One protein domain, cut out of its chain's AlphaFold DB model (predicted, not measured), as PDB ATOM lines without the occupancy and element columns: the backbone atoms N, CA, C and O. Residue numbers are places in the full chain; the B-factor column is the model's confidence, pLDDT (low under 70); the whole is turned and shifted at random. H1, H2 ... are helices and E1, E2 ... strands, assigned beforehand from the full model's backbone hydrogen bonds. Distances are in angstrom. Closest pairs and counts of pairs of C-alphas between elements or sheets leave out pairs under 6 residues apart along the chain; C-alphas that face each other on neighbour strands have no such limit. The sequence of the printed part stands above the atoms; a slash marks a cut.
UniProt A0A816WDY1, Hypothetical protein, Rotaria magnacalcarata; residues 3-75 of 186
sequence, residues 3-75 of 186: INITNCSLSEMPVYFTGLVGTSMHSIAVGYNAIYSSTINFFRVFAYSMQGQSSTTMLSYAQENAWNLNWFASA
ATOM      1  N   ILE A   3     -35.083   5.520  -6.474       94.06
ATOM      2  CA  ILE A   3     -34.280   6.263  -7.436       94.06
ATOM      3  C   ILE A   3     -34.608   5.728  -8.825       94.06
ATOM      4  O   ILE A   3     -34.339   4.571  -9.135       94.06
ATOM      5  N   ASN A   4     -35.206   6.582  -9.656       92.38
ATOM      6  CA  ASN A   4     -35.456   6.303 -11.065       92.38
ATOM      7  C   ASN A   4     -34.303   6.865 -11.900       92.38
ATOM      8  O   ASN A   4     -34.019   8.061 -11.842       92.38
ATOM      9  N   ILE A   5     -33.676   6.001 -12.692       90.25
ATOM     10  CA  ILE A   5     -32.529   6.337 -13.538       90.25
ATOM     11  C   ILE A   5     -32.806   6.102 -15.025       90.25
ATOM     12  O   ILE A   5     -31.874   6.024 -15.816       90.25
ATOM     13  N   THR A   6     -34.073   6.010 -15.436       89.44
ATOM     14  CA  THR A   6     -34.451   5.782 -16.847       89.44
ATOM     15  C   THR A   6     -33.783   6.800 -17.787       89.44
ATOM     16  O   THR A   6     -33.394   6.472 -18.905       89.44
ATOM     17  N   ASN A   7     -33.557   8.028 -17.307       87.50
ATOM     18  CA  ASN A   7     -32.896   9.096 -18.061       87.50
ATOM     19  C   ASN A   7     -31.385   8.876 -18.283       87.50
ATOM     20  O   ASN A   7     -30.792   9.586 -19.090       87.50
ATOM     21  N   CYS A   8     -30.761   7.906 -17.610       84.06
ATOM     22  CA  CYS A   8     -29.356   7.542 -17.811       84.06
ATOM     23  C   CYS A   8     -29.139   6.660 -19.053       84.06
ATOM     24  O   CYS A   8     -27.998   6.513 -19.476       84.06
ATOM     25  N   SER A   9     -30.206   6.107 -19.656       83.31
ATOM     26  CA  SER A   9     -30.146   5.328 -20.912       83.31
ATOM     27  C   SER A   9     -29.132   4.173 -20.892       83.31
ATOM     28  O   SER A   9     -28.411   3.943 -21.861       83.31
ATOM     29  N   LEU A  10     -29.069   3.447 -19.773       83.19
ATOM     30  CA  LEU A  10     -28.157   2.320 -19.580       83.19
ATOM     31  C   LEU A  10     -28.699   1.066 -20.283       83.19
ATOM     32  O   LEU A  10     -29.894   0.779 -20.226       83.19
ATOM     33  N   SER A  11     -27.820   0.323 -20.957       83.94
ATOM     34  CA  SER A  11     -28.176  -0.888 -21.714       83.94
ATOM     35  C   SER A  11     -28.063  -2.184 -20.907       83.94
ATOM     36  O   SER A  11     -28.540  -3.222 -21.355       83.94
ATOM     37  N   GLU A  12     -27.437  -2.135 -19.730       85.19
ATOM     38  CA  GLU A  12     -27.150  -3.286 -18.866       85.19
ATOM     39  C   GLU A  12     -27.346  -2.925 -17.387       85.19
ATOM     40  O   GLU A  12     -27.513  -1.749 -17.050       85.19
ATOM     41  N   MET A  13     -27.351  -3.935 -16.503       86.69
ATOM     42  CA  MET A  13     -27.505  -3.722 -15.060       86.69
ATOM     43  C   MET A  13     -26.339  -2.874 -14.530       86.69
ATOM     44  O   MET A  13     -25.200  -3.328 -14.613       86.69
ATOM     45  N   PRO A  14     -26.588  -1.680 -13.973       87.75
ATOM     46  CA  PRO A  14     -25.510  -0.798 -13.555       87.75
ATOM     47  C   PRO A  14     -24.851  -1.262 -12.259       87.75
ATOM     48  O   PRO A  14     -25.496  -1.848 -11.391       87.75
ATOM     49  N   VAL A  15     -23.579  -0.907 -12.112       88.69
ATOM     50  CA  VAL A  15     -22.876  -0.885 -10.831       88.69
ATOM     51  C   VAL A  15     -23.278   0.386 -10.094       88.69
ATOM     52  O   VAL A  15     -23.183   1.485 -10.650       88.69
ATOM     53  N   TYR A  16     -23.713   0.240  -8.845       89.44
ATOM     54  CA  TYR A  16     -24.243   1.340  -8.044       89.44
ATOM     55  C   TYR A  16     -23.380   1.656  -6.834       89.44
ATOM     56  O   TYR A  16     -22.926   0.770  -6.113       89.44
ATOM     57  N   PHE A  17     -23.255   2.944  -6.542       90.19
ATOM     58  CA  PHE A  17     -22.660   3.439  -5.310       90.19
ATOM     59  C   PHE A  17     -23.496   4.568  -4.763       90.19
ATOM     60  O   PHE A  17     -24.031   5.385  -5.513       90.19
ATOM     61  N   THR A  18     -23.604   4.609  -3.444       92.25
ATOM     62  CA  THR A  18     -24.471   5.544  -2.742       92.25
ATOM     63  C   THR A  18     -23.782   6.058  -1.486       92.25
ATOM     64  O   THR A  18     -23.013   5.349  -0.837       92.25
ATOM     65  N   GLY A  19     -24.047   7.316  -1.151       91.62
ATOM     66  CA  GLY A  19     -23.538   7.977   0.041       91.62
ATOM     67  C   GLY A  19     -24.585   8.927   0.602       91.62
ATOM     68  O   GLY A  19     -25.209   9.687  -0.139       91.62
ATOM     69  N   LEU A  20     -24.784   8.879   1.917       93.38
ATOM     70  CA  LEU A  20     -25.662   9.810   2.613       93.38
ATOM     71  C   LEU A  20     -24.893  11.098   2.913       93.38
ATOM     72  O   LEU A  20     -23.840  11.063   3.547       93.38
ATOM     73  N   VAL A  21     -25.429  12.231   2.474       93.81
ATOM     74  CA  VAL A  21     -24.875  13.560   2.754       93.81
ATOM     75  C   VAL A  21     -25.901  14.410   3.480       93.81
ATOM     76  O   VAL A  21     -27.100  14.212   3.321       93.81
ATOM     77  N   GLY A  22     -25.441  15.365   4.278       93.69
ATOM     78  CA  GLY A  22     -26.297  16.275   5.031       93.69
ATOM     79  C   GLY A  22     -25.471  17.132   5.980       93.69
ATOM     80  O   GLY A  22     -24.253  16.975   6.070       93.69
ATOM     81  N   THR A  23     -26.124  18.034   6.704       96.75
ATOM     82  CA  THR A  23     -25.437  18.976   7.602       96.75
ATOM     83  C   THR A  23     -25.080  18.365   8.957       96.75
ATOM     84  O   THR A  23     -24.084  18.756   9.556       96.75
ATOM     85  N   SER A  24     -25.866  17.400   9.446       94.69
ATOM     86  CA  SER A  24     -25.631  16.697  10.716       94.69
ATOM     87  C   SER A  24     -26.438  15.391  10.790       94.69
ATOM     88  O   SER A  24     -27.149  15.036   9.847       94.69
ATOM     89  N   MET A  25     -26.308  14.663  11.901       92.69
ATOM     90  CA  MET A  25     -27.078  13.473  12.307       92.69
ATOM     91  C   MET A  25     -27.013  12.244  11.388       92.69
ATOM     92  O   MET A  25     -27.471  11.182  11.793       92.69
ATOM     93  N   HIS A  26     -26.421  12.320  10.197       89.88
ATOM     94  CA  HIS A  26     -26.326  11.196   9.258       89.88
ATOM     95  C   HIS A  26     -25.545   9.997   9.823       89.88
ATOM     96  O   HIS A  26     -25.774   8.869   9.398       89.88
ATOM     97  N   SER A  27     -24.695  10.207  10.837       89.06
ATOM     98  CA  SER A  27     -23.965   9.143  11.537       89.06
ATOM     99  C   SER A  27     -24.854   8.144  12.281       89.06
ATOM    100  O   SER A  27     -24.360   7.099  12.682       89.06
ATOM    101  N   ILE A  28     -26.145   8.430  12.489       91.06
ATOM    102  CA  ILE A  28     -27.083   7.468  13.091       91.06
ATOM    103  C   ILE A  28     -27.680   6.508  12.056       91.06
ATOM    104  O   ILE A  28     -28.310   5.520  12.441       91.06
ATOM    105  N   ALA A  29     -27.564   6.835  10.768       91.69
ATOM    106  CA  ALA A  29     -28.158   6.071   9.688       91.69
ATOM    107  C   ALA A  29     -27.214   4.949   9.236       91.69
ATOM    108  O   ALA A  29     -26.005   5.135   9.187       91.69
ATOM    109  N   VAL A  30     -27.773   3.802   8.861       89.62
ATOM    110  CA  VAL A  30     -27.086   2.693   8.172       89.62
ATOM    111  C   VAL A  30     -27.943   2.152   7.039       89.62
ATOM    112  O   VAL A  30     -29.120   2.497   6.914       89.62
ATOM    113  N   GLY A  31     -27.352   1.311   6.191       88.12
ATOM    114  CA  GLY A  31     -28.017   0.722   5.030       88.12
ATOM    115  C   GLY A  31     -28.187   1.689   3.859       88.12
ATOM    116  O   GLY A  31     -28.637   1.270   2.798       88.12
ATOM    117  N   TYR A  32     -27.780   2.955   4.008       88.81
ATOM    118  CA  TYR A  32     -27.846   3.946   2.932       88.81
ATOM    119  C   TYR A  32     -26.882   3.646   1.773       88.81
ATOM    120  O   TYR A  32     -26.998   4.262   0.720       88.81
ATOM    121  N   ASN A  33     -25.937   2.726   1.979       86.56
ATOM    122  CA  ASN A  33     -25.002   2.183   0.998       86.56
ATOM    123  C   ASN A  33     -25.385   0.768   0.512       86.56
ATOM    124  O   ASN A  33     -24.617   0.132  -0.208       86.56
ATOM    125  N   ALA A  34     -26.560   0.268   0.914       88.69
ATOM    126  CA  ALA A  34     -27.117  -0.999   0.459       88.69
ATOM    127  C   ALA A  34     -28.162  -0.759  -0.641       88.69
ATOM    128  O   ALA A  34     -29.120   0.003  -0.467       88.69
ATOM    129  N   ILE A  35     -27.971  -1.432  -1.772       92.25
ATOM    130  CA  ILE A  35     -28.757  -1.288  -2.994       92.25
ATOM    131  C   ILE A  35     -29.797  -2.406  -3.054       92.25
ATOM    132  O   ILE A  35     -29.471  -3.589  -3.109       92.25
ATOM    133  N   TYR A  36     -31.071  -2.029  -3.050       92.81
ATOM    134  CA  TYR A  36     -32.189  -2.963  -3.012       92.81
ATOM    135  C   TYR A  36     -32.927  -3.022  -4.341       92.81
ATOM    136  O   TYR A  36     -33.272  -1.982  -4.911       92.81
ATOM    137  N   SER A  37     -33.250  -4.246  -4.769       90.69
ATOM    138  CA  SER A  37     -34.147  -4.522  -5.904       90.69
ATOM    139  C   SER A  37     -33.782  -3.722  -7.162       90.69
ATOM    140  O   SER A  37     -34.649  -3.115  -7.795       90.69
ATOM    141  N   SER A  38     -32.489  -3.672  -7.485       91.06
ATOM    142  CA  SER A  38     -31.987  -2.924  -8.629       91.06
ATOM    143  C   SER A  38     -32.456  -3.523  -9.956       91.06
ATOM    144  O   SER A  38     -32.646  -4.727 -10.122       91.06
ATOM    145  N   THR A  39     -32.656  -2.632 -10.917       90.44
ATOM    146  CA  THR A  39     -32.928  -2.915 -12.325       90.44
ATOM    147  C   THR A  39     -32.119  -1.937 -13.177       90.44
ATOM    148  O   THR A  39     -31.475  -1.029 -12.649       90.44
ATOM    149  N   ILE A  40     -32.208  -2.052 -14.503       89.50
ATOM    150  CA  ILE A  40     -31.593  -1.094 -15.436       89.50
ATOM    151  C   ILE A  40     -32.138   0.343 -15.314       89.50
ATOM    152  O   ILE A  40     -31.487   1.283 -15.750       89.50
ATOM    153  N   ASN A  41     -33.321   0.525 -14.711       90.38
ATOM    154  CA  ASN A  41     -34.025   1.812 -14.651       90.38
ATOM    155  C   ASN A  41     -34.285   2.302 -13.223       90.38
ATOM    156  O   ASN A  41     -34.851   3.383 -13.033       90.38
ATOM    157  N   PHE A  42     -33.930   1.511 -12.211       93.25
ATOM    158  CA  PHE A  42     -34.380   1.748 -10.847       93.25
ATOM    159  C   PHE A  42     -33.481   1.080  -9.817       93.25
ATOM    160  O   PHE A  42     -33.040  -0.046 -10.026       93.25
ATOM    161  N   PHE A  43     -33.324   1.715  -8.661       94.12
ATOM    162  CA  PHE A  43     -32.889   1.046  -7.441       94.12
ATOM    163  C   PHE A  43     -33.521   1.699  -6.210       94.12
ATOM    164  O   PHE A  43     -33.992   2.841  -6.247       94.12
ATOM    165  N   ARG A  44     -33.526   0.965  -5.096       95.00
ATOM    166  CA  ARG A  44     -34.013   1.446  -3.803       95.00
ATOM    167  C   ARG A  44     -32.894   1.458  -2.774       95.00
ATOM    168  O   ARG A  44     -32.054   0.569  -2.740       95.00
ATOM    169  N   VAL A  45     -32.940   2.445  -1.889       93.62
ATOM    170  CA  VAL A  45     -32.072   2.543  -0.713       93.62
ATOM    171  C   VAL A  45     -32.923   2.783   0.521       93.62
ATOM    172  O   VAL A  45     -33.906   3.531   0.481       93.62
ATOM    173  N   PHE A  46     -32.534   2.191   1.641       91.38
ATOM    174  CA  PHE A  46     -33.148   2.441   2.938       91.38
ATOM    175  C   PHE A  46     -32.139   3.097   3.878       91.38
ATOM    176  O   PHE A  46     -30.953   2.806   3.821       91.38
ATOM    177  N   ALA A  47     -32.618   3.969   4.761       91.50
ATOM    178  CA  ALA A  47     -31.832   4.490   5.870       91.50
ATOM    179  C   ALA A  47     -32.455   3.966   7.165       91.50
ATOM    180  O   ALA A  47     -33.595   4.303   7.493       91.50
ATOM    181  N   TYR A  48     -31.720   3.119   7.877       89.56
ATOM    182  CA  TYR A  48     -32.137   2.534   9.146       89.56
ATOM    183  C   TYR A  48     -31.437   3.238  10.297       89.56
ATOM    184  O   TYR A  48     -30.285   3.640  10.171       89.56
ATOM    185  N   SER A  49     -32.114   3.367  11.433       90.94
ATOM    186  CA  SER A  49     -31.489   3.910  12.635       90.94
ATOM    187  C   SER A  49     -30.649   2.845  13.334       90.94
ATOM    188  O   SER A  49     -31.207   1.878  13.851       90.94
ATOM    189  N   MET A  50     -29.351   3.092  13.513       85.69
ATOM    190  CA  MET A  50     -28.510   2.280  14.407       85.69
ATOM    191  C   MET A  50     -28.957   2.347  15.869       85.69
ATOM    192  O   MET A  50     -28.757   1.407  16.625       85.69
ATOM    193  N   GLN A  51     -29.590   3.450  16.274       87.38
ATOM    194  CA  GLN A  51     -30.007   3.689  17.660       87.38
ATOM    195  C   GLN A  51     -31.478   3.327  17.933       87.38
ATOM    196  O   GLN A  51     -32.049   3.779  18.920       87.38
ATOM    197  N   GLY A  52     -32.129   2.569  17.039       88.62
ATOM    198  CA  GLY A  52     -33.535   2.177  17.213       88.62
ATOM    199  C   GLY A  52     -34.560   3.323  17.171       88.62
ATOM    200  O   GLY A  52     -35.659   3.171  17.697       88.62
ATOM    201  N   GLN A  53     -34.226   4.465  16.562       92.69
ATOM    202  CA  GLN A  53     -35.160   5.569  16.342       92.69
ATOM    203  C   GLN A  53     -36.321   5.141  15.440       92.69
ATOM    204  O   GLN A  53     -36.156   4.341  14.514       92.69
ATOM    205  N   SER A  54     -37.495   5.718  15.690       94.44
ATOM    206  CA  SER A  54     -38.673   5.492  14.852       94.44
ATOM    207  C   SER A  54     -38.472   6.044  13.435       94.44
ATOM    208  O   SER A  54     -37.678   6.964  13.215       94.44
ATOM    209  N   SER A  55     -39.235   5.533  12.464       92.31
ATOM    210  CA  SER A  55     -39.220   6.056  11.092       92.31
ATOM    211  C   SER A  55     -39.636   7.529  11.021       92.31
ATOM    212  O   SER A  55     -39.069   8.281  10.232       92.31
ATOM    213  N   THR A  56     -40.572   7.966  11.870       95.81
ATOM    214  CA  THR A  56     -40.988   9.372  11.967       95.81
ATOM    215  C   THR A  56     -39.845  10.257  12.458       95.81
ATOM    216  O   THR A  56     -39.585  11.296  11.864       95.81
ATOM    217  N   THR A  57     -39.111   9.820  13.483       95.38
ATOM    218  CA  THR A  57     -37.945  10.552  14.002       95.38
ATOM    219  C   THR A  57     -36.829  10.635  12.961       95.38
ATOM    220  O   THR A  57     -36.260  11.701  12.748       95.38
ATOM    221  N   MET A  58     -36.546   9.526  12.270       94.94
ATOM    222  CA  MET A  58     -35.572   9.503  11.174       94.94
ATOM    223  C   MET A  58     -35.963  10.462  10.045       94.94
ATOM    224  O   MET A  58     -35.098  11.143   9.498       94.94
ATOM    225  N   LEU A  59     -37.256  10.555   9.719       94.75
ATOM    226  CA  LEU A  59     -37.752  11.492   8.715       94.75
ATOM    227  C   LEU A  59     -37.556  12.952   9.149       94.75
ATOM    228  O   LEU A  59     -37.101  13.754   8.334       94.75
ATOM    229  N   SER A  60     -37.833  13.288  10.413       96.19
ATOM    230  CA  SER A  60     -37.570  14.628  10.958       96.19
ATOM    231  C   SER A  60     -36.090  14.992  10.855       96.19
ATOM    232  O   SER A  60     -35.758  16.037  10.300       96.19
ATOM    233  N   TYR A  61     -35.187  14.098  11.274       95.44
ATOM    234  CA  TYR A  61     -33.749  14.336  11.133       95.44
ATOM    235  C   TYR A  61     -33.326  14.525   9.680       95.44
ATOM    236  O   TYR A  61     -32.538  15.429   9.402       95.44
ATOM    237  N   ALA A  62     -33.861  13.721   8.760       95.19
ATOM    238  CA  ALA A  62     -33.555  13.850   7.343       95.19
ATOM    239  C   ALA A  62     -33.971  15.218   6.780       95.19
ATOM    240  O   ALA A  62     -33.202  15.839   6.048       95.19
ATOM    241  N   GLN A  63     -35.157  15.710   7.147       96.00
ATOM    242  CA  GLN A  63     -35.670  17.005   6.693       96.00
ATOM    243  C   GLN A  63     -34.904  18.180   7.312       96.00
ATOM    244  O   GLN A  63     -34.470  19.078   6.593       96.00
ATOM    245  N   GLU A  64     -34.695  18.162   8.628       97.56
ATOM    246  CA  GLU A  64     -34.032  19.244   9.371       97.56
ATOM    247  C   GLU A  64     -32.545  19.376   9.022       97.56
ATOM    248  O   GLU A  64     -32.002  20.480   9.018       97.56
ATOM    249  N   ASN A  65     -31.885  18.259   8.698       96.81
ATOM    250  CA  ASN A  65     -30.447  18.216   8.422       96.81
ATOM    251  C   ASN A  65     -30.124  18.069   6.930       96.81
ATOM    252  O   ASN A  65     -29.001  17.695   6.577       96.81
ATOM    253  N   ALA A  66     -31.103  18.344   6.062       96.38
ATOM    254  CA  ALA A  66     -30.967  18.309   4.609       96.38
ATOM    255  C   ALA A  66     -30.283  17.026   4.106       96.38
ATOM    256  O   ALA A  66     -29.333  17.077   3.317       96.38
ATOM    257  N   TRP A  67     -30.736  15.870   4.596       95.25
ATOM    258  CA  TRP A  67     -30.209  14.595   4.132       95.25
ATOM    259  C   TRP A  67     -30.552  14.394   2.660       95.25
ATOM    260  O   TRP A  67     -31.712  14.463   2.258       95.25
ATOM    261  N   ASN A  68     -29.527  14.109   1.869       94.44
ATOM    262  CA  ASN A  68     -29.634  13.763   0.463       94.44
ATOM    263  C   ASN A  68     -28.838  12.488   0.200       94.44
ATOM    264  O   ASN A  68     -27.876  12.173   0.903       94.44
ATOM    265  N   LEU A  69     -29.241  11.754  -0.833       93.06
ATOM    266  CA  LEU A  69     -28.490  10.606  -1.312       93.06
ATOM    267  C   LEU A  69     -27.666  11.033  -2.524       93.06
ATOM    268  O   LEU A  69     -28.225  11.307  -3.586       93.06
ATOM    269  N   ASN A  70     -26.348  11.049  -2.372       93.94
ATOM    270  CA  ASN A  70     -25.452  11.069  -3.517       93.94
ATOM    271  C   ASN A  70     -25.359   9.655  -4.074       93.94
ATOM    272  O   ASN A  70     -25.268   8.689  -3.317       93.94
ATOM    273  N   TRP A  71     -25.371   9.535  -5.393       91.88
ATOM    274  CA  TRP A  71     -25.233   8.248  -6.051       91.88
ATOM    275  C   TRP A  71     -24.530   8.398  -7.392       91.88
ATOM    276  O   TRP A  71     -24.608   9.449  -8.030       91.88
ATOM    277  N   PHE A  72     -23.861   7.333  -7.818       88.06
ATOM    278  CA  PHE A  72     -23.445   7.172  -9.203       88.06
ATOM    279  C   PHE A  72     -23.810   5.774  -9.689       88.06
ATOM    280  O   PHE A  72     -23.861   4.817  -8.913       88.06
ATOM    281  N   ALA A  73     -24.099   5.689 -10.982       87.38
ATOM    282  CA  ALA A  73     -24.357   4.450 -11.687       87.38
ATOM    283  C   ALA A  73     -23.418   4.396 -12.889       87.38
ATOM    284  O   ALA A  73     -23.299   5.377 -13.626       87.38
ATOM    285  N   SER A  74     -22.759   3.262 -13.079       83.25
ATOM    286  CA  SER A  74     -21.949   2.993 -14.264       83.25
ATOM    287  C   SER A  74     -22.416   1.695 -14.891       83.25
ATOM    288  O   SER A  74     -22.746   0.755 -14.172       83.25
ATOM    289  N   ALA A  75     -22.412   1.606 -16.220       80.31
ATOM    290  CA  ALA A  75     -22.459   0.290 -16.846       80.31
ATOM    291  C   ALA A  75     -21.265  -0.550 -16.341       80.31
ATOM    292  O   ALA A  75     -20.212   0.035 -16.055       80.31
TER     293      ALA A  75
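Overview. This is residues 3 to 75 of the 186 residues of the protein "Hypothetical protein" of Rotaria magnacalcarata (UniProt A0A816WDY1). Two antiparallel strand pairs run lengthwise through an elongated body, the long pair E1 and E4 beside the shorter hairpin E2 and E3, and the single helix H1 lies across one end. Residues 5 to 14 loop round the other end, and residues 3 to 4 pair with E3. The 73 printed residues hold four named strands and one named helix, in the order E1, E2, E3, H1, E4; the class is mixed, with under half of the residues in named elements. The whole is only just compact, close to loose, with a radius of gyration of the C-alphas of 13.5 A and spans of 39 by 20 by 16 A.

Arrangement. Residues 3 to 4 pair antiparallel with residues 42 to 43 of E3, residues 42 to 44. E1, residues 15 to 21, is the antiparallel neighbour of E4, residues 68 to 74, at 163 degrees between directions; N 15 and O 74 are 2.8 A apart and N 70 and O 19 2.9 A, within hydrogen-bond range. The closest C-alphas of E1 and E2, residues 34 to 39, are those of Tyr 16 and Ile 35, 7.3 A apart. E2 and E3 form an antiparallel hairpin at 153 degrees, with N 36 and O 44 at 2.8 A, within hydrogen-bond range. E1 and E3 are apart, and so are E2 and E4. Residues 29 to 30 pair antiparallel with residues 48 to 49. In H1, residues 55 to 64, every O i to N i+4 pair is within hydrogen-bond range. The closest C-alphas of H1 and E4 are those of Ala 62 and Asn 68, 7.9 A apart.

Along the chain. E1 begins at C-alpha 15, (-22.876, -0.885, -10.831), and is 19.9 A long. E2 measures 14.2 A and E3 7.1 A. H1 begins at C-alpha 55, (-39.220, 6.056, 11.092), and is 14.3 A long. E4, 19.8 A long, ends at C-alpha 74, (-21.949, 2.993, -14.264).

Size, cuts and confidence. The two C-alphas farthest apart are those of Ser 11 and Gln 51, 39.7 A. The link from E1 to E2, with 12 residues, is long. The printed part, residues 3 to 75, has no cut; its mean pLDDT is 91.1, and no printed residue is under 70.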